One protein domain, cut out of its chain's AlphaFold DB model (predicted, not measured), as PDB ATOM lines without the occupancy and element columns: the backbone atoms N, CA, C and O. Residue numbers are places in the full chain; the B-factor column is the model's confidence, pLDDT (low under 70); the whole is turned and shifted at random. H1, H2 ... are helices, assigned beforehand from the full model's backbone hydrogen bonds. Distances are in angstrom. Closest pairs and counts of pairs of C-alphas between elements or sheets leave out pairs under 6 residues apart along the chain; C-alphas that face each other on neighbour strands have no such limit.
ATOM      1  N   ARG A 360     -27.019 -13.560  19.419       92.88
ATOM      2  CA  ARG A 360     -26.017 -14.651  19.438       92.88
ATOM      3  C   ARG A 360     -24.614 -14.117  19.727       92.88
ATOM      4  O   ARG A 360     -23.866 -14.646  20.552       92.88
ATOM      5  N   ALA A 361     -24.306 -12.993  19.091       87.94
ATOM      6  CA  ALA A 361     -23.133 -12.162  19.297       87.94
ATOM      7  C   ALA A 361     -22.830 -11.844  20.772       87.94
ATOM      8  O   ALA A 361     -21.756 -12.171  21.281       87.94
ATOM      9  N   ASP A 362     -23.776 -11.197  21.446       90.06
ATOM     10  CA  ASP A 362     -23.662 -10.754  22.834       90.06
ATOM     11  C   ASP A 362     -23.636 -11.965  23.789       90.06
ATOM     12  O   ASP A 362     -22.819 -12.020  24.715       90.06
ATOM     13  N   LEU A 363     -24.476 -12.973  23.529       92.75
ATOM     14  CA  LEU A 363     -24.594 -14.178  24.355       92.75
ATOM     15  C   LEU A 363     -23.314 -15.022  24.340       92.75
ATOM     16  O   LEU A 363     -22.833 -15.420  25.402       92.75
ATOM     17  N   SER A 364     -22.699 -15.225  23.167       88.94
ATOM     18  CA  SER A 364     -21.434 -15.972  23.030       88.94
ATOM     19  C   SER A 364     -20.278 -15.367  23.841       88.94
ATOM     20  O   SER A 364     -19.337 -16.065  24.221       88.94
ATOM     21  N   ARG A 365     -20.367 -14.070  24.155       84.50
ATOM     22  CA  ARG A 365     -19.387 -13.303  24.937       84.50
ATOM     23  C   ARG A 365     -19.752 -13.202  26.423       84.50
ATOM     24  O   ARG A 365     -19.050 -12.538  27.184       84.50
ATOM     25  N   GLY A 366     -20.833 -13.857  26.848       89.56
ATOM     26  CA  GLY A 366     -21.295 -13.880  28.234       89.56
ATOM     27  C   GLY A 366     -22.042 -12.619  28.678       89.56
ATOM     28  O   GLY A 366     -22.196 -12.399  29.883       89.56
ATOM     29  N   VAL A 367     -22.510 -11.778  27.746       91.06
ATOM     30  CA  VAL A 367     -23.435 -10.684  28.078       91.06
ATOM     31  C   VAL A 367     -24.758 -11.300  28.529       91.06
ATOM     32  O   VAL A 367     -25.274 -12.229  27.912       91.06
ATOM     33  N   ARG A 368     -25.331 -10.790  29.624       94.81
ATOM     34  CA  ARG A 368     -26.624 -11.284  30.114       94.81
ATOM     35  C   ARG A 368     -27.710 -10.986  29.081       94.81
ATOM     36  O   ARG A 368     -27.819  -9.839  28.646       94.81
ATOM     37  N   ARG A 369     -28.567 -11.969  28.782       94.25
ATOM     38  CA  ARG A 369     -29.690 -11.841  27.834       94.25
ATOM     39  C   ARG A 369     -30.501 -10.564  28.058       94.25
ATOM     40  O   ARG A 369     -30.707  -9.794  27.132       94.25
ATOM     41  N   THR A 370     -30.855 -10.267  29.310       93.69
ATOM     42  CA  THR A 370     -31.618  -9.060  29.675       93.69
ATOM     43  C   THR A 370     -30.942  -7.752  29.253       93.69
ATOM     44  O   THR A 370     -31.620  -6.792  28.890       93.69
ATOM     45  N   ASP A 371     -29.609  -7.692  29.316       94.38
ATOM     46  CA  ASP A 371     -28.840  -6.505  28.941       94.38
ATOM     47  C   ASP A 371     -28.699  -6.401  27.414       94.38
ATOM     48  O   ASP A 371     -28.813  -5.301  26.870       94.38
ATOM     49  N   ALA A 372     -28.506  -7.535  26.728       94.38
ATOM     50  CA  ALA A 372     -28.437  -7.615  25.267       94.38
ATOM     51  C   ALA A 372     -29.778  -7.217  24.617       94.38
ATOM     52  O   ALA A 372     -29.825  -6.341  23.755       94.38
ATOM     53  N   VAL A 373     -30.894  -7.753  25.125       95.88
ATOM     54  CA  VAL A 373     -32.256  -7.404  24.685       95.88
ATOM     55  C   VAL A 373     -32.531  -5.916  24.855       95.88
ATOM     56  O   VAL A 373     -32.987  -5.246  23.925       95.88
ATOM     57  N   LYS A 374     -32.225  -5.367  26.037       93.31
ATOM     58  CA  LYS A 374     -32.426  -3.940  26.306       93.31
ATOM     59  C   LYS A 374     -31.623  -3.074  25.338       93.31
ATOM     60  O   LYS A 374     -32.151  -2.095  24.819       93.31
ATOM     61  N   ARG A 375     -30.368  -3.443  25.076       91.88
ATOM     62  CA  ARG A 375     -29.501  -2.744  24.125       91.88
ATOM     63  C   ARG A 375     -30.100  -2.737  22.719       91.88
ATOM     64  O   ARG A 375     -30.172  -1.664  22.129       91.88
ATOM     65  N   LYS A 376     -30.577  -3.878  22.210       94.12
ATOM     66  CA  LYS A 376     -31.223  -3.951  20.886       94.12
ATOM     67  C   LYS A 376     -32.489  -3.101  20.812       94.12
ATOM     68  O   LYS A 376     -32.669  -2.354  19.852       94.12
ATOM     69  N   ALA A 377     -33.321  -3.129  21.853       94.69
ATOM     70  CA  ALA A 377     -34.497  -2.267  21.932       94.69
ATOM     71  C   ALA A 377     -34.131  -0.770  21.957       94.69
ATOM     72  O   ALA A 377     -34.774   0.039  21.286       94.69
ATOM     73  N   ASP A 378     -33.097  -0.385  22.710       91.94
ATOM     74  CA  ASP A 378     -32.609   0.995  22.771       91.94
ATOM     75  C   ASP A 378     -32.029   1.456  21.422       91.94
ATOM     76  O   ASP A 378     -32.368   2.548  20.967       91.94
ATOM     77  N   GLN A 379     -31.243   0.614  20.745       91.81
ATOM     78  CA  GLN A 379     -30.711   0.892  19.405       91.81
ATOM     79  C   GLN A 379     -31.831   1.050  18.371       91.81
ATOM     80  O   GLN A 379     -31.827   2.014  17.608       91.81
ATOM     81  N   TYR A 380     -32.840   0.174  18.384       94.06
ATOM     82  CA  TYR A 380     -33.969   0.276  17.456       94.06
ATOM     83  C   TYR A 380     -34.743   1.589  17.646       94.06
ATOM     84  O   TYR A 380     -35.040   2.294  16.682       94.06
ATOM     85  N   LYS A 381     -34.996   1.983  18.904       90.94
ATOM     86  CA  LYS A 381     -35.612   3.283  19.220       90.94
ATOM     87  C   LYS A 381     -34.766   4.459  18.724       90.94
ATOM     88  O   LYS A 381     -35.339   5.420  18.225       90.94
ATOM     89  N   GLN A 382     -33.438   4.392  18.841       87.25
ATOM     90  CA  GLN A 382     -32.536   5.445  18.357       87.25
ATOM     91  C   GLN A 382     -32.553   5.570  16.827       87.25
ATOM     92  O   GLN A 382     -32.571   6.690  16.318       87.25
ATOM     93  N   ILE A 383     -32.609   4.448  16.101       90.50
ATOM     94  CA  ILE A 383     -32.743   4.432  14.635       90.50
ATOM     95  C   ILE A 383     -34.067   5.084  14.209       90.50
ATOM     96  O   ILE A 383     -34.083   5.944  13.330       90.50
ATOM     97  N   LEU A 384     -35.176   4.752  14.878       89.19
ATOM     98  CA  LEU A 384     -36.470   5.389  14.611       89.19
ATOM     99  C   LEU A 384     -36.480   6.884  14.989       89.19
ATOM    100  O   LEU A 384     -37.045   7.702  14.262       89.19
ATOM    101  N   GLU A 385     -35.849   7.268  16.104       86.31
ATOM    102  CA  GLU A 385     -35.740   8.673  16.531       86.31
ATOM    103  C   GLU A 385     -34.938   9.518  15.529       86.31
ATOM    104  O   GLU A 385     -35.286  10.681  15.319       86.31
ATOM    105  N   LEU A 386     -33.918   8.940  14.879       84.31
ATOM    106  CA  LEU A 386     -33.129   9.608  13.839       84.31
ATOM    107  C   LEU A 386     -33.996  10.042  12.651       84.31
ATOM    108  O   LEU A 386     -33.884  11.170  12.181       84.31
ATOM    109  N   VAL A 387     -34.884   9.167  12.186       83.75
ATOM    110  CA  VAL A 387     -35.662   9.410  10.960       83.75
ATOM    111  C   VAL A 387     -36.913  10.228  11.231       83.75
ATOM    112  O   VAL A 387     -37.256  11.121  10.461       83.75
ATOM    113  N   MET A 388     -37.560   9.999  12.371       81.94
ATOM    114  CA  MET A 388     -38.749  10.756  12.763       81.94
ATOM    115  C   MET A 388     -38.420  12.131  13.363       81.94
ATOM    116  O   MET A 388     -39.289  13.000  13.425       81.94
ATOM    117  N   GLY A 389     -37.198  12.324  13.862       78.75
ATOM    118  CA  GLY A 389     -36.793  13.491  14.640       78.75
ATOM    119  C   GLY A 389     -37.229  13.430  16.113       78.75
ATOM    120  O   GLY A 389     -38.306  12.930  16.467       78.75
ATOM    121  N   LYS A 390     -36.400  14.009  16.998       75.56
ATOM    122  CA  LYS A 390     -36.544  13.917  18.469       75.56
ATOM    123  C   LYS A 390     -37.915  14.370  18.980       75.56
ATOM    124  O   LYS A 390     -38.505  13.722  19.847       75.56
ATOM    125  N   ASP A 391     -38.452  15.462  18.439       72.69
ATOM    126  CA  ASP A 391     -39.724  16.024  18.899       72.69
ATOM    127  C   ASP A 391     -40.923  15.141  18.542       72.69
ATOM    128  O   ASP A 391     -41.783  14.898  19.389       72.69
ATOM    129  N   LEU A 392     -41.002  14.648  17.303       73.62
ATOM    130  CA  LEU A 392     -42.110  13.794  16.863       73.62
ATOM    131  C   LEU A 392     -42.055  12.426  17.543       73.62
ATOM    132  O   LEU A 392     -43.092  11.920  17.982       73.62
ATOM    133  N   PHE A 393     -40.851  11.870  17.718       77.19
ATOM    134  CA  PHE A 393     -40.671  10.597  18.404       77.19
ATOM    135  C   PHE A 393     -41.148  10.666  19.864       77.19
ATOM    136  O   PHE A 393     -41.910   9.797  20.301       77.19
ATOM    137  N   ARG A 394     -40.800  11.740  20.594       71.81
ATOM    138  CA  ARG A 394     -41.109  11.915  22.028       71.81
ATOM    139  C   ARG A 394     -42.538  12.381  22.333       71.81
ATOM    140  O   ARG A 394     -42.997  12.190  23.459       71.81
ATOM    141  N   ARG A 395     -43.271  12.954  21.367       70.31
ATOM    142  CA  ARG A 395     -44.671  13.408  21.553       70.31
ATOM    143  C   ARG A 395     -45.638  12.283  21.940       70.31
ATOM    144  O   ARG A 395     -46.608  12.551  22.645       70.31
ATOM    145  N   ALA A 396     -45.378  11.042  21.528       67.31
ATOM    146  CA  ALA A 396     -46.171   9.870  21.906       67.31
ATOM    147  C   ALA A 396     -45.364   8.955  22.838       67.31
ATOM    148  O   ALA A 396     -44.939   7.874  22.443       67.31
ATOM    149  N   ALA A 397     -45.159   9.395  24.085       69.81
ATOM    150  CA  ALA A 397     -44.299   8.726  25.072       69.81
ATOM    151  C   ALA A 397     -44.619   7.234  25.309       69.81
ATOM    152  O   ALA A 397     -43.768   6.486  25.780       69.81
ATOM    153  N   THR A 398     -45.835   6.799  24.977       76.56
ATOM    154  CA  THR A 398     -46.291   5.417  25.147       76.56
ATOM    155  C   THR A 398     -45.751   4.452  24.088       76.56
ATOM    156  O   THR A 398     -45.420   3.321  24.431       76.56
ATOM    157  N   SER A 399     -45.648   4.862  22.818       82.56
ATOM    158  CA  SER A 399     -45.279   3.948  21.723       82.56
ATOM    159  C   SER A 399     -43.843   3.408  21.841       82.56
ATOM    160  O   SER A 399     -43.673   2.207  21.665       82.56
ATOM    161  N   PRO A 400     -42.815   4.200  22.220       86.06
ATOM    162  CA  PRO A 400     -41.464   3.670  22.431       86.06
ATOM    163  C   PRO A 400     -41.379   2.604  23.533       86.06
ATOM    164  O   PRO A 400     -40.620   1.649  23.405       86.06
ATOM    165  N   ILE A 401     -42.167   2.748  24.605       89.81
ATOM    166  CA  ILE A 401     -42.224   1.766  25.703       89.81
ATOM    167  C   ILE A 401     -42.878   0.466  25.217       89.81
ATOM    168  O   ILE A 401     -42.452  -0.624  25.596       89.81
ATOM    169  N   LEU A 402     -43.900   0.584  24.366       92.19
ATOM    170  CA  LEU A 402     -44.581  -0.565  23.784       92.19
ATOM    171  C   LEU A 402     -43.670  -1.334  22.816       92.19
ATOM    172  O   LEU A 402     -43.566  -2.545  22.952       92.19
ATOM    173  N   ILE A 403     -42.931  -0.632  21.945       93.31
ATOM    174  CA  ILE A 403     -41.903  -1.233  21.070       93.31
ATOM    175  C   ILE A 403     -40.879  -2.013  21.903       93.31
ATOM    176  O   ILE A 403     -40.596  -3.169  21.611       93.31
ATOM    177  N   GLU A 404     -40.349  -1.410  22.973       94.75
ATOM    178  CA  GLU A 404     -39.409  -2.098  23.868       94.75
ATOM    179  C   GLU A 404     -40.026  -3.343  24.520       94.75
ATOM    180  O   GLU A 404     -39.342  -4.350  24.683       94.75
ATOM    181  N   SER A 405     -41.306  -3.285  24.898       95.62
ATOM    182  CA  SER A 405     -41.999  -4.418  25.525       95.62
ATOM    183  C   SER A 405     -42.202  -5.569  24.538       95.62
ATOM    184  O   SER A 405     -41.922  -6.705  24.899       95.62
ATOM    185  N   LEU A 406     -42.592  -5.279  23.293       96.12
ATOM    186  CA  LEU A 406     -42.732  -6.288  22.237       96.12
ATOM    187  C   LEU A 406     -41.382  -6.928  21.877       96.12
ATOM    188  O   LEU A 406     -41.288  -8.146  21.789       96.12
ATOM    189  N   ILE A 407     -40.307  -6.137  21.770       96.81
ATOM    190  CA  ILE A 407     -38.955  -6.675  21.536       96.81
ATOM    191  C   ILE A 407     -38.522  -7.601  22.683       96.81
ATOM    192  O   ILE A 407     -37.940  -8.655  22.434       96.81
ATOM    193  N   LYS A 408     -38.809  -7.243  23.944       96.38
ATOM    194  CA  LYS A 408     -38.514  -8.110  25.100       96.38
ATOM    195  C   LYS A 408     -39.277  -9.422  25.053       96.38
ATOM    196  O   LYS A 408     -38.684 -10.461  25.300       96.38
ATOM    197  N   THR A 409     -40.560  -9.353  24.724       96.00
ATOM    198  CA  THR A 409     -41.423 -10.516  24.537       96.00
ATOM    199  C   THR A 409     -40.896 -11.435  23.432       96.00
ATOM    200  O   THR A 409     -40.837 -12.645  23.623       96.00
ATOM    201  N   LEU A 410     -40.449 -10.888  22.300       96.06
ATOM    202  CA  LEU A 410     -39.896 -11.686  21.202       96.06
ATOM    203  C   LEU A 410     -38.533 -12.308  21.542       96.06
ATOM    204  O   LEU A 410     -38.215 -13.390  21.061       96.06
ATOM    205  N   PHE A 411     -37.723 -11.679  22.388       96.81
ATOM    206  CA  PHE A 411     -36.467 -12.269  22.863       96.81
ATOM    207  C   PHE A 411     -36.598 -13.061  24.174       96.81
ATOM    208  O   PHE A 411     -35.577 -13.420  24.775       96.81
ATOM    209  N   ASP A 412     -37.822 -13.301  24.647       95.25
ATOM    210  CA  ASP A 412     -38.064 -14.060  25.869       95.25
ATOM    211  C   ASP A 412     -37.475 -15.474  25.751       95.25
ATOM    212  O   ASP A 412     -37.577 -16.115  24.710       95.25
ATOM    213  N   GLU A 413     -36.807 -15.942  26.802       92.38
ATOM    214  CA  GLU A 413     -36.098 -17.227  26.777       92.38
ATOM    215  C   GLU A 413     -37.056 -18.425  26.797       92.38
ATOM    216  O   GLU A 413     -36.733 -19.470  26.249       92.38
ATOM    217  N   GLU A 414     -38.233 -18.275  27.412       89.50
ATOM    218  CA  GLU A 414     -39.223 -19.349  27.523       89.50
ATOM    219  C   GLU A 414     -40.232 -19.278  26.374       89.50
ATOM    220  O   GLU A 414     -40.489 -20.282  25.721       89.50
ATOM    221  N   TYR A 415     -40.752 -18.078  26.094       89.25
ATOM    222  CA  TYR A 415     -41.868 -17.881  25.161       89.25
ATOM    223  C   TYR A 415     -41.477 -17.188  23.850       89.25
ATOM    224  O   TYR A 415     -42.303 -17.049  22.953       89.25
ATOM    225  N   GLY A 416     -40.239 -16.701  23.712       89.19
ATOM    226  CA  GLY A 416     -39.861 -15.812  22.609       89.19
ATOM    227  C   GLY A 416     -40.083 -16.441  21.242       89.19
ATOM    228  O   GLY A 416     -40.661 -15.802  20.365       89.19
ATOM    229  N   ARG A 417     -39.703 -17.713  21.085       86.25
ATOM    230  CA  ARG A 417     -39.928 -18.478  19.852       86.25
ATOM    231  C   ARG A 417     -41.416 -18.595  19.493       86.25
ATOM    232  O   ARG A 417     -41.730 -18.607  18.315       86.25
ATOM    233  N   GLU A 418     -42.298 -18.648  20.488       79.62
ATOM    234  CA  GLU A 418     -43.744 -18.889  20.347       79.62
ATOM    235  C   GLU A 418     -44.534 -17.601  20.095       79.62
ATOM    236  O   GLU A 418     -45.642 -17.637  19.584       79.62
ATOM    237  N   ASN A 419     -43.958 -16.448  20.436       87.31
ATOM    238  CA  ASN A 419     -44.567 -15.139  20.192       87.31
ATOM    239  C   ASN A 419     -44.408 -14.644  18.742       87.31
ATOM    240  O   ASN A 419     -44.735 -13.493  18.461       87.31
ATOM    241  N   GLY A 420     -43.818 -15.440  17.849       80.81
ATOM    242  CA  GLY A 420     -43.613 -15.066  16.454       80.81
ATOM    243  C   GLY A 420     -43.781 -16.257  15.519       80.81
ATOM    244  O   GLY A 420     -43.519 -17.392  15.908       80.81
ATOM    245  N   SER A 421     -44.180 -15.983  14.282       77.56
ATOM    246  CA  SER A 421     -44.491 -16.994  13.277       77.56
ATOM    247  C   SER A 421     -43.223 -17.673  12.730       77.56
ATOM    248  O   SER A 421     -42.250 -17.011  12.362       77.56
ATOM    249  N   TYR A 422     -43.203 -19.010  12.718       75.31
ATOM    250  CA  TYR A 422     -42.135 -19.875  12.174       75.31
ATOM    251  C   TYR A 422     -40.696 -19.530  12.589       75.31
ATOM    252  O   TYR A 422     -39.764 -19.537  11.776       75.31
ATOM    253  N   ARG A 423     -40.473 -19.238  13.873       82.12
ATOM    254  CA  ARG A 423     -39.141 -18.865  14.365       82.12
ATOM    255  C   ARG A 423     -38.235 -20.068  14.625       82.12
ATOM    256  O   ARG A 423     -38.559 -20.968  15.400       82.12
ATOM    257  N   GLU A 424     -37.028 -20.016  14.061       76.19
ATOM    258  CA  GLU A 424     -35.948 -20.983  14.328       76.19
ATOM    259  C   GLU A 424     -35.367 -20.858  15.742       76.19
ATOM    260  O   GLU A 424     -34.927 -21.848  16.321       76.19
ATOM    261  N   SER A 425     -35.335 -19.643  16.298       87.94
ATOM    262  CA  SER A 425     -34.694 -19.369  17.582       87.94
ATOM    263  C   SER A 425     -35.303 -18.162  18.292       87.94
ATOM    264  O   SER A 425     -35.791 -17.211  17.679       87.94
ATOM    265  N   GLU A 426     -35.218 -18.190  19.614       91.38
ATOM    266  CA  GLU A 426     -35.471 -17.095  20.539       91.38
ATOM    267  C   GLU A 426     -34.358 -16.029  20.543       91.38
ATOM    268  O   GLU A 426     -34.579 -14.931  21.051       91.38
ATOM    269  N   ASP A 427     -33.171 -16.326  19.994       94.50
ATOM    270  CA  ASP A 427     -31.987 -15.446  20.006       94.50
ATOM    271  C   ASP A 427     -31.966 -14.414  18.880       94.50
ATOM    272  O   ASP A 427     -31.237 -13.424  18.974       94.50
ATOM    273  N   TYR A 428     -32.747 -14.624  17.824       93.69
ATOM    274  CA  TYR A 428     -32.854 -13.691  16.711       93.69
ATOM    275  C   TYR A 428     -34.254 -13.703  16.091       93.69
ATOM    276  O   TYR A 428     -35.012 -14.660  16.254       93.69
ATOM    277  N   PHE A 429     -34.610 -12.630  15.386       93.38
ATOM    278  CA  PHE A 429     -35.837 -12.558  14.592       93.38
ATOM    279  C   PHE A 429     -35.727 -11.536  13.452       93.38
ATOM    280  O   PHE A 429     -34.841 -10.688  13.453       93.38
ATOM    281  N   GLY A 430     -36.625 -11.622  12.469       91.69
ATOM    282  CA  GLY A 430     -36.795 -10.591  11.440       91.69
ATOM    283  C   GLY A 430     -37.810  -9.536  11.883       91.69
ATOM    284  O   GLY A 430     -38.711  -9.850  12.652       91.69
ATOM    285  N   HIS A 431     -37.692  -8.290  11.426       93.81
ATOM    286  CA  HIS A 431     -38.604  -7.198  11.809       93.81
ATOM    287  C   HIS A 431     -40.097  -7.507  11.616       93.81
ATOM    288  O   HIS A 431     -40.892  -7.074  12.441       93.81
ATOM    289  N   GLU A 432     -40.473  -8.332  10.640       90.06
ATOM    290  CA  GLU A 432     -41.855  -8.814  10.467       90.06
ATOM    291  C   GLU A 432     -42.430  -9.518  11.705       90.06
ATOM    292  O   GLU A 432     -43.615  -9.394  11.991       90.06
ATOM    293  N   GLN A 433     -41.590 -10.154  12.523       91.44
ATOM    294  CA  GLN A 433     -42.000 -10.775  13.787       91.44
ATOM    295  C   GLN A 433     -42.453  -9.730  14.819       91.44
ATOM    296  O   GLN A 433     -43.305  -9.995  15.666       91.44
ATOM    297  N   LEU A 434     -41.908  -8.510  14.738       93.50
ATOM    298  CA  LEU A 434     -42.346  -7.374  15.549       93.50
ATOM    299  C   LEU A 434     -43.696  -6.821  15.081       93.50
ATOM    300  O   LEU A 434     -44.459  -6.328  15.912       93.50
ATOM    301  N   GLU A 435     -43.985  -6.904  13.782       91.19
ATOM    302  CA  GLU A 435     -45.300  -6.569  13.225       91.19
ATOM    303  C   GLU A 435     -46.333  -7.621  13.631       91.19
ATOM    304  O   GLU A 435     -47.342  -7.254  14.225       91.19
ATOM    305  N   HIS A 436     -46.011  -8.909  13.492       89.12
ATOM    306  CA  HIS A 436     -46.867 -10.006  13.948       89.12
ATOM    307  C   HIS A 436     -47.216  -9.889  15.444       89.12
ATOM    308  O   HIS A 436     -48.383  -9.929  15.823       89.12
ATOM    309  N   ALA A 437     -46.238  -9.615  16.316       91.94
ATOM    310  CA  ALA A 437     -46.512  -9.380  17.738       91.94
ATOM    311  C   ALA A 437     -47.374  -8.119  18.001       91.94
ATOM    312  O   ALA A 437     -48.068  -8.032  19.020       91.94
ATOM    313  N   SER A 438     -47.331  -7.122  17.109       92.31
ATOM    314  CA  SER A 438     -48.219  -5.948  17.140       92.31
ATOM    315  C   SER A 438     -49.650  -6.315  16.733       92.31
ATOM    316  O   SER A 438     -50.611  -5.822  17.334       92.31
ATOM    317  N   ASP A 439     -49.805  -7.210  15.761       89.56
ATOM    318  CA  ASP A 439     -51.100  -7.708  15.297       89.56
ATOM    319  C   ASP A 439     -51.753  -8.613  16.350       89.56
ATOM    320  O   ASP A 439     -52.913  -8.391  16.699       89.56
ATOM    321  N   GLN A 440     -50.985  -9.496  16.999       88.25
ATOM    322  CA  GLN A 440     -51.437 -10.259  18.174       88.25
ATOM    323  C   GLN A 440     -51.934  -9.335  19.296       88.25
ATOM    324  O   GLN A 440     -53.009  -9.531  19.868       88.25
ATOM    325  N   LEU A 441     -51.186  -8.263  19.594       91.19
ATOM    326  CA  LEU A 441     -51.624  -7.261  20.566       91.19
ATOM    327  C   LEU A 441     -52.928  -6.575  20.132       91.19
ATOM    328  O   LEU A 441     -53.749  -6.248  20.988       91.19
ATOM    329  N   THR A 442     -53.107  -6.341  18.831       90.06
ATOM    330  CA  THR A 442     -54.313  -5.735  18.254       90.06
ATOM    331  C   THR A 442     -55.524  -6.648  18.416       90.06
ATOM    332  O   THR A 442     -56.550  -6.178  18.909       90.06
ATOM    333  N   ALA A 443     -55.381  -7.934  18.088       87.06
ATOM    334  CA  ALA A 443     -56.423  -8.949  18.232       87.06
ATOM    335  C   ALA A 443     -56.845  -9.156  19.697       87.06
ATOM    336  O   ALA A 443     -58.027  -9.290  19.990       87.06
ATOM    337  N   ALA A 444     -55.897  -9.090  20.636       89.50
ATOM    338  CA  ALA A 444     -56.171  -9.190  22.071       89.50
ATOM    339  C   ALA A 444     -56.865  -7.946  22.673       89.50
ATOM    340  O   ALA A 444     -57.262  -7.961  23.841       89.50
ATOM    341  N   GLY A 445     -56.944  -6.840  21.926       87.00
ATOM    342  CA  GLY A 445     -57.437  -5.543  22.384       87.00
ATOM    343  C   GLY A 445     -58.968  -5.409  22.483       87.00
ATOM    344  O   GLY A 445     -59.719  -6.304  22.123       87.00
ATOM    345  N   PRO A 446     -59.480  -4.263  22.972       85.44
ATOM    346  CA  PRO A 446     -60.919  -3.966  23.012       85.44
ATOM    347  C   PRO A 446     -61.563  -3.968  21.605       85.44
ATOM    348  O   PRO A 446     -60.907  -3.553  20.647       85.44
ATOM    349  N   PRO A 447     -62.867  -4.304  21.469       79.31
ATOM    350  CA  PRO A 447     -63.911  -4.233  22.502       79.31
ATOM    351  C   PRO A 447     -64.010  -5.435  23.446       79.31
ATOM    352  O   PRO A 447     -64.610  -5.279  24.508       79.31
ATOM    353  N   GLU A 448     -63.403  -6.569  23.105       81.25
ATOM    354  CA  GLU A 448     -63.427  -7.806  23.896       81.25
ATOM    355  C   GLU A 448     -61.993  -8.182  24.298       81.25
ATOM    356  O   GLU A 448     -61.346  -8.973  23.622       81.25
ATOM    357  N   PRO A 449     -61.451  -7.579  25.376       84.75
ATOM    358  CA  PRO A 449     -60.075  -7.819  25.785       84.75
ATOM    359  C   PRO A 449     -59.845  -9.293  26.122       84.75
ATOM    360  O   PRO A 449     -60.459  -9.817  27.054       84.75
ATOM    361  N   ASN A 450     -58.908  -9.931  25.424       83.81
ATOM    362  CA  ASN A 450     -58.505 -11.306  25.687       83.81
ATOM    363  C   ASN A 450     -57.059 -11.335  26.203       83.81
ATOM    364  O   ASN A 450     -56.103 -11.217  25.439       83.81
ATOM    365  N   GLU A 451     -56.876 -11.482  27.521       82.88
ATOM    366  CA  GLU A 451     -55.529 -11.553  28.110       82.88
ATOM    367  C   GLU A 451     -54.768 -12.835  27.740       82.88
ATOM    368  O   GLU A 451     -53.543 -12.848  27.872       82.88
ATOM    369  N   GLU A 452     -55.458 -13.897  27.317       80.44
ATOM    370  CA  GLU A 452     -54.839 -15.172  26.932       80.44
ATOM    371  C   GLU A 452     -54.232 -15.111  25.528       80.44
ATOM    372  O   GLU A 452     -53.208 -15.744  25.291       80.44
ATOM    373  N   ALA A 453     -54.792 -14.266  24.655       83.00
ATOM    374  CA  ALA A 453     -54.268 -13.977  23.319       83.00
ATOM    375  C   ALA A 453     -53.056 -13.023  23.325       83.00
ATOM    376  O   ALA A 453     -52.500 -12.713  22.274       83.00
ATOM    377  N   LEU A 454     -52.638 -12.513  24.493       87.75
ATOM    378  CA  LEU A 454     -51.461 -11.651  24.566       87.75
ATOM    379  C   LEU A 454     -50.164 -12.449  24.404       87.75
ATOM    380  O   LEU A 454     -50.025 -13.506  25.027       87.75
ATOM    381  N   PRO A 455     -49.152 -11.869  23.732       90.00
ATOM    382  CA  PRO A 455     -47.817 -12.445  23.699       90.00
ATOM    383  C   PRO A 455     -47.292 -12.755  25.113       90.00
ATOM    384  O   PRO A 455     -47.298 -11.897  26.013       90.00
ATOM    385  N   LYS A 456     -46.837 -13.992  25.322       89.81
ATOM    386  CA  LYS A 456     -46.405 -14.507  26.629       89.81
ATOM    387  C   LYS A 456     -44.987 -14.035  26.942       89.81
ATOM    388  O   LYS A 456     -44.132 -13.939  26.075       89.81
ATOM    389  N   THR A 457     -44.702 -13.704  28.198       94.19
ATOM    390  CA  THR A 457     -43.339 -13.333  28.610       94.19
ATOM    391  C   THR A 457     -43.130 -13.531  30.107       94.19
ATOM    392  O   THR A 457     -44.029 -13.294  30.925       94.19
ATOM    393  N   THR A 458     -41.913 -13.935  30.456       93.00
ATOM    394  CA  THR A 458     -41.371 -13.999  31.814       93.00
ATOM    395  C   THR A 458     -40.989 -12.611  32.356       93.00
ATOM    396  O   THR A 458     -40.930 -12.421  33.578       93.00
ATOM    397  N   ASP A 459     -40.794 -11.599  31.494       93.06
ATOM    398  CA  ASP A 459     -40.503 -10.223  31.910       93.06
ATOM    399  C   ASP A 459     -41.757  -9.560  32.510       93.06
ATOM    400  O   ASP A 459     -42.713  -9.166  31.835       93.06
ATOM    401  N   VAL A 460     -41.731  -9.391  33.834       92.44
ATOM    402  CA  VAL A 460     -42.834  -8.817  34.615       92.44
ATOM    403  C   VAL A 460     -43.195  -7.394  34.164       92.44
ATOM    404  O   VAL A 460     -44.364  -7.004  34.247       92.44
ATOM    405  N   ALA A 461     -42.222  -6.596  33.711       90.88
ATOM    406  CA  ALA A 461     -42.465  -5.229  33.266       90.88
ATOM    407  C   ALA A 461     -43.130  -5.202  31.883       90.88
ATOM    408  O   ALA A 461     -44.118  -4.482  31.726       90.88
ATOM    409  N   ALA A 462     -42.651  -6.010  30.932       92.81
ATOM    410  CA  ALA A 462     -43.254  -6.149  29.606       92.81
ATOM    411  C   ALA A 462     -44.687  -6.696  29.708       92.81
ATOM    412  O   ALA A 462     -45.627  -6.058  29.232       92.81
ATOM    413  N   ARG A 463     -44.897  -7.785  30.462       93.56
ATOM    414  CA  ARG A 463     -46.232  -8.357  30.709       93.56
ATOM    415  C   ARG A 463     -47.205  -7.343  31.316       93.56
ATOM    416  O   ARG A 463     -48.363  -7.260  30.904       93.56
ATOM    417  N   ARG A 464     -46.761  -6.565  32.312       91.81
ATOM    418  CA  ARG A 464     -47.595  -5.520  32.933       91.81
ATOM    419  C   ARG A 464     -47.932  -4.410  31.941       91.81
ATOM    420  O   ARG A 464     -49.032  -3.863  32.011       91.81
ATOM    421  N   GLU A 465     -46.998  -4.060  31.063       92.31
ATOM    422  CA  GLU A 465     -47.212  -3.034  30.050       92.31
ATOM    423  C   GLU A 465     -48.258  -3.462  29.023       92.31
ATOM    424  O   GLU A 465     -49.212  -2.713  28.814       92.31
ATOM    425  N   LEU A 466     -48.130  -4.666  28.457       92.94
ATOM    426  CA  LEU A 466     -49.065  -5.210  27.468       92.94
ATOM    427  C   LEU A 466     -50.489  -5.300  28.037       92.94
ATOM    428  O   LEU A 466     -51.414  -4.696  27.490       92.94
ATOM    429  N   ARG A 467     -50.651  -5.909  29.223       91.62
ATOM    430  CA  ARG A 467     -51.951  -5.983  29.918       91.62
ATOM    431  C   ARG A 467     -52.554  -4.610  30.188       91.62
ATOM    432  O   ARG A 467     -53.760  -4.420  30.069       91.62
ATOM    433  N   ARG A 468     -51.730  -3.622  30.553       89.69
ATOM    434  CA  ARG A 468     -52.200  -2.251  30.788       89.69
ATOM    435  C   ARG A 468     -52.774  -1.621  29.517       89.69
ATOM    436  O   ARG A 468     -53.705  -0.830  29.631       89.69
ATOM    437  N   LYS A 469     -52.225  -1.919  28.335       89.88
ATOM    438  CA  LYS A 469     -52.722  -1.363  27.063       89.88
ATOM    439  C   LYS A 469     -54.046  -1.971  26.653       89.88
ATOM    440  O   LYS A 469     -54.970  -1.214  26.383       89.88
ATOM    441  N   VAL A 470     -54.146  -3.291  26.699       89.88
ATOM    442  CA  VAL A 470     -55.360  -4.036  26.337       89.88
ATOM    443  C   VAL A 470     -56.550  -3.681  27.232       89.88
ATOM    444  O   VAL A 470     -57.670  -3.558  26.761       89.88
ATOM    445  N   ASN A 471     -56.300  -3.369  28.504       87.31
ATOM    446  CA  ASN A 471     -57.336  -2.920  29.440       87.31
ATOM    447  C   ASN A 471     -57.672  -1.407  29.356       87.31
ATOM    448  O   ASN A 471     -58.299  -0.860  30.265       87.31
ATOM    449  N   THR A 472     -57.219  -0.687  28.321       88.56
ATOM    450  CA  THR A 472     -57.569   0.734  28.106       88.56
ATOM    451  C   THR A 472     -58.828   0.857  27.231       88.56
ATOM    452  O   THR A 472     -59.202  -0.083  26.541       88.56
ATOM    453  N   ASP A 473     -59.508   2.011  27.231       90.12
ATOM    454  CA  ASP A 473     -60.648   2.241  26.338       90.12
ATOM    455  C   ASP A 473     -60.269   2.111  24.848       90.12
ATOM    456  O   ASP A 473     -59.161   2.476  24.439       90.12
ATOM    457  N   ALA A 474     -61.223   1.648  24.029       88.88
ATOM    458  CA  ALA A 474     -61.013   1.337  22.611       88.88
ATOM    459  C   ALA A 474     -60.406   2.495  21.801       88.88
ATOM    460  O   ALA A 474     -59.551   2.284  20.940       88.88
ATOM    461  N   LYS A 475     -60.794   3.741  22.099       88.88
ATOM    462  CA  LYS A 475     -60.299   4.914  21.372       88.88
ATOM    463  C   LYS A 475     -58.835   5.199  21.701       88.88
ATOM    464  O   LYS A 475     -58.035   5.462  20.799       88.88
ATOM    465  N   THR A 476     -58.477   5.167  22.981       87.81
ATOM    466  CA  THR A 476     -57.090   5.365  23.417       87.81
ATOM    467  C   THR A 476     -56.198   4.223  22.934       87.81
ATOM    468  O   THR A 476     -55.099   4.489  22.447       87.81
ATOM    469  N   PHE A 477     -56.676   2.977  23.006       90.81
ATOM    470  CA  PHE A 477     -55.964   1.804  22.499       90.81
ATOM    471  C   PHE A 477     -55.660   1.926  20.999       90.81
ATOM    472  O   PHE A 477     -54.492   1.911  20.608       90.81
ATOM    473  N   SER A 478     -56.683   2.197  20.183       89.00
ATOM    474  CA  SER A 478     -56.540   2.418  18.737       89.00
ATOM    475  C   SER A 478     -55.563   3.557  18.410       89.00
ATOM    476  O   SER A 478     -54.728   3.432  17.512       89.00
ATOM    477  N   THR A 479     -55.585   4.652  19.182       88.81
ATOM    478  CA  THR A 479     -54.640   5.772  19.002       88.81
ATOM    479  C   THR A 479     -53.189   5.345  19.264       88.81
ATOM    480  O   THR A 479     -52.279   5.767  18.547       88.81
ATOM    481  N   ILE A 480     -52.955   4.515  20.287       88.75
ATOM    482  CA  ILE A 480     -51.618   4.010  20.631       88.75
ATOM    483  C   ILE A 480     -51.112   3.045  19.555       88.75
ATOM    484  O   ILE A 480     -49.972   3.213  19.120       88.75
ATOM    485  N   LEU A 481     -51.944   2.096  19.113       90.44
ATOM    486  CA  LEU A 481     -51.592   1.136  18.062       90.44
ATOM    487  C   LEU A 481     -51.339   1.811  16.719       90.44
ATOM    488  O   LEU A 481     -50.322   1.549  16.092       90.44
ATOM    489  N   THR A 482     -52.177   2.772  16.325       88.62
ATOM    490  CA  THR A 482     -51.921   3.580  15.121       88.62
ATOM    491  C   THR A 482     -50.552   4.261  15.212       88.62
ATOM    492  O   THR A 482     -49.780   4.283  14.258       88.62
ATOM    493  N   GLY A 483     -50.206   4.796  16.389       87.44
ATOM    494  CA  GLY A 483     -48.890   5.380  16.635       87.44
ATOM    495  C   GLY A 483     -47.735   4.370  16.605       87.44
ATOM    496  O   GLY A 483     -46.631   4.750  16.215       87.44
ATOM    497  N   LEU A 484     -47.956   3.127  17.032       90.25
ATOM    498  CA  LEU A 484     -46.988   2.030  16.959       90.25
ATOM    499  C   LEU A 484     -46.778   1.589  15.504       90.25
ATOM    500  O   LEU A 484     -45.652   1.659  15.019       90.25
ATOM    501  N   ASN A 485     -47.851   1.242  14.794       89.88
ATOM    502  CA  ASN A 485     -47.798   0.739  13.420       89.88
ATOM    503  C   ASN A 485     -47.196   1.777  12.466       89.88
ATOM    504  O   ASN A 485     -46.332   1.441  11.669       89.88
ATOM    505  N   ASN A 486     -47.510   3.068  12.638       88.12
ATOM    506  CA  ASN A 486     -46.862   4.138  11.870       88.12
ATOM    507  C   ASN A 486     -45.338   4.220  12.080       88.12
ATOM    508  O   ASN A 486     -44.644   4.778  11.238       88.12
ATOM    509  N   ARG A 487     -44.808   3.736  13.212       88.94
ATOM    510  CA  ARG A 487     -43.359   3.685  13.472       88.94
ATOM    511  C   ARG A 487     -42.717   2.459  12.839       88.94
ATOM    512  O   ARG A 487     -41.651   2.593  12.252       88.94
ATOM    513  N   LEU A 488     -43.364   1.298  12.953       91.19
ATOM    514  CA  LEU A 488     -42.902   0.059  12.319       91.19
ATOM    515  C   LEU A 488     -42.908   0.189  10.786       91.19
ATOM    516  O   LEU A 488     -41.942  -0.203  10.137       91.19
ATOM    517  N   ALA A 489     -43.908   0.894  10.246       89.25
ATOM    518  CA  ALA A 489     -44.076   1.183   8.826       89.25
ATOM    519  C   ALA A 489     -42.882   1.890   8.161       89.25
ATOM    520  O   ALA A 489     -42.691   1.734   6.959       89.25
ATOM    521  N   TYR A 490     -42.052   2.632   8.907       87.56
ATOM    522  CA  TYR A 490     -40.833   3.236   8.346       87.56
ATOM    523  C   TYR A 490     -39.851   2.187   7.811       87.56
ATOM    524  O   TYR A 490     -39.090   2.484   6.895       87.56
ATOM    525  N   VAL A 491     -39.861   0.980   8.382       88.88
ATOM    526  CA  VAL A 491     -39.030  -0.140   7.930       88.88
ATOM    527  C   VAL A 491     -39.780  -0.989   6.906       88.88
ATOM    528  O   VAL A 491     -39.209  -1.324   5.873       88.88
ATOM    529  N   SER A 492     -41.051  -1.317   7.152       86.81
ATOM    530  CA  SER A 492     -41.783  -2.286   6.325       86.81
ATOM    531  C   SER A 492     -42.334  -1.743   5.006       86.81
ATOM    532  O   SER A 492     -42.583  -2.535   4.096       86.81
ATOM    533  N   GLN A 493     -42.495  -0.421   4.855       86.69
ATOM    534  CA  GLN A 493     -42.956   0.184   3.594       86.69
ATOM    535  C   GLN A 493     -41.876   0.229   2.506       86.69
ATOM    536  O   GLN A 493     -42.213   0.249   1.322       86.69
ATOM    537  N   ASP A 494     -40.595   0.249   2.881       89.44
ATOM    538  CA  ASP A 494     -39.490   0.180   1.927       89.44
ATOM    539  C   ASP A 494     -39.052  -1.280   1.756       89.44
ATOM    540  O   ASP A 494     -38.585  -1.923   2.697       89.44
ATOM    541  N   ALA A 495     -39.200  -1.819   0.544       88.56
ATOM    542  CA  ALA A 495     -38.904  -3.224   0.265       88.56
ATOM    543  C   ALA A 495     -37.435  -3.598   0.544       88.56
ATOM    544  O   ALA A 495     -37.152  -4.734   0.925       88.56
ATOM    545  N   ASN A 496     -36.498  -2.659   0.387       90.25
ATOM    546  CA  ASN A 496     -35.076  -2.910   0.612       90.25
ATOM    547  C   ASN A 496     -34.759  -2.920   2.106       90.25
ATOM    548  O   ASN A 496     -34.081  -3.831   2.583       90.25
ATOM    549  N   LEU A 497     -35.294  -1.955   2.862       91.69
ATOM    550  CA  LEU A 497     -35.165  -1.947   4.318       91.69
ATOM    551  C   LEU A 497     -35.827  -3.168   4.943       91.69
ATOM    552  O   LEU A 497     -35.212  -3.799   5.798       91.69
ATOM    553  N   ARG A 498     -37.027  -3.545   4.484       91.06
ATOM    554  CA  ARG A 498     -37.710  -4.762   4.935       91.06
ATOM    555  C   ARG A 498     -36.822  -5.992   4.752       91.06
ATOM    556  O   ARG A 498     -36.653  -6.756   5.694       91.06
ATOM    557  N   ARG A 499     -36.177  -6.148   3.588       91.12
ATOM    558  CA  ARG A 499     -35.227  -7.249   3.337       91.12
ATOM    559  C   ARG A 499     -34.024  -7.226   4.283       91.12
ATOM    560  O   ARG A 499     -33.659  -8.275   4.798       91.12
ATOM    561  N   ILE A 500     -33.430  -6.059   4.544       93.44
ATOM    562  CA  ILE A 500     -32.286  -5.931   5.467       93.44
ATOM    563  C   ILE A 500     -32.703  -6.245   6.912       93.44
ATOM    564  O   ILE A 500     -32.012  -6.971   7.616       93.44
ATOM    565  N   PHE A 501     -33.837  -5.716   7.372       93.75
ATOM    566  CA  PHE A 501     -34.303  -5.892   8.748       93.75
ATOM    567  C   PHE A 501     -34.929  -7.271   9.018       93.75
ATOM    568  O   PHE A 501     -34.965  -7.695  10.175       93.75
ATOM    569  N   ASN A 502     -35.394  -7.976   7.984       90.81
ATOM    570  CA  ASN A 502     -35.850  -9.366   8.085       90.81
ATOM    571  C   ASN A 502     -34.720 -10.385   7.908       90.81
ATOM    572  O   ASN A 502     -34.927 -11.574   8.147       90.81
ATOM    573  N   ASN A 503     -33.520  -9.940   7.533       91.50
ATOM    574  CA  ASN A 503     -32.379 -10.822   7.379       91.50
ATOM    575  C   ASN A 503     -31.893 -11.357   8.742       91.50
ATOM    576  O   ASN A 503     -31.420 -10.625   9.616       91.50
ATOM    577  N   THR A 504     -31.984 -12.672   8.913       89.81
ATOM    578  CA  THR A 504     -31.511 -13.402  10.102       89.81
ATOM    579  C   THR A 504     -30.142 -14.058   9.884       89.81
ATOM    580  O   THR A 504     -29.503 -14.522  10.836       89.81
ATOM    581  N   ALA A 505     -29.652 -14.064   8.639       86.19
ATOM    582  CA  ALA A 505     -28.314 -14.515   8.293       86.19
ATOM    583  C   ALA A 505     -27.309 -13.376   8.524       86.19
ATOM    584  O   ALA A 505     -27.312 -12.371   7.820       86.19
ATOM    585  N   GLN A 506     -26.438 -13.507   9.523       88.00
ATOM    586  CA  GLN A 506     -25.401 -12.509   9.794       88.00
ATOM    587  C   GLN A 506     -24.205 -12.695   8.841       88.00
ATOM    588  O   GLN A 506     -23.209 -13.302   9.217       88.00
TER     589      GLN A 506
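AT A GLANCE: This is residues 360 to 506 of the 1202 residues of an uncharacterized protein of Halogranum rubrum (UniProt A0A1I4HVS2). What is the shape? H4 runs through the middle of a globule of crossed helices, with H2 and H7 packed on opposite sides of it and H6 and H8, side by side, packed across it. H9 caps one end of that pair, and H1 and H3 lie at the two ends of H2. What is it made of? The printed part has 147 residues with nine named helices, H1 to H9 in order, and no named strand: all helix. It is compact, with a radius of gyration of the C-alphas of 14.8 A and spans of 44 by 34 by 25 A.

HOW THE PARTS SIT: How does it begin? H1, residues 360 to 364, touches residues 369 to 372 of H2, residues 369 to 388, only at the corner; closest C-alphas Asp 362 and Ala 372, 6.2 A. H3, residues 390 to 395, is close to H2 but not clearly touching: C-alphas 385 and 393 are closest, 5.6 A. What meets the hub? H4, residues 398 to 410, touches residues 373 to 381 of H2 at a steep tilt of 40 degrees, opposite ways; closest C-alphas Ala 377 and Glu 404, 5.3 A. It touches H5, residues 416 to 419, only at the corner, C-alphas 410 and 416 closest at 4.4 A, and H7, residues 460 to 470, C-alphas 405 and 462 closest at 4.6 A. What of the rest? H6, residues 431 to 443, touches H8, residues 474 to 492, at a shallow tilt of 14 degrees, opposite ways; closest C-alphas Glu 435 and Leu 488, 7.1 A. H9, residues 495 to 502, touches residues 431 to 432 of H6, C-alphas 431 and 502 closest at 5.1 A. Are the backbones helical? Every O i to N i+4 pair is within hydrogen-bond range in H1, H3, H4, H6, H7 and H9, against 15 of 16 in H2 and 12 of 15 in H8; H5 is too short for such a pair.

IN THESE COORDINATES: Where are the anchors? C-alpha 360, in H1, is at (-26.017, -14.651, 19.438), and C-alpha 502, in H9, at (-35.850, -9.366, 8.085). How long are the longer helices? From first to last C-alpha H2 measures 28.6 A, H8 25.5 A, H6 19.0 A and H4 18.7 A.

THE WHOLE: How far does it reach? The two C-alphas farthest apart, Arg 365 and Pro 447, are 45.5 A apart. Is it whole and sure? The printed part has no cut; the links H5 to H6 and H6 to H7 are long. Its mean pLDDT is 88.6, with residues 396 to 397 under 70.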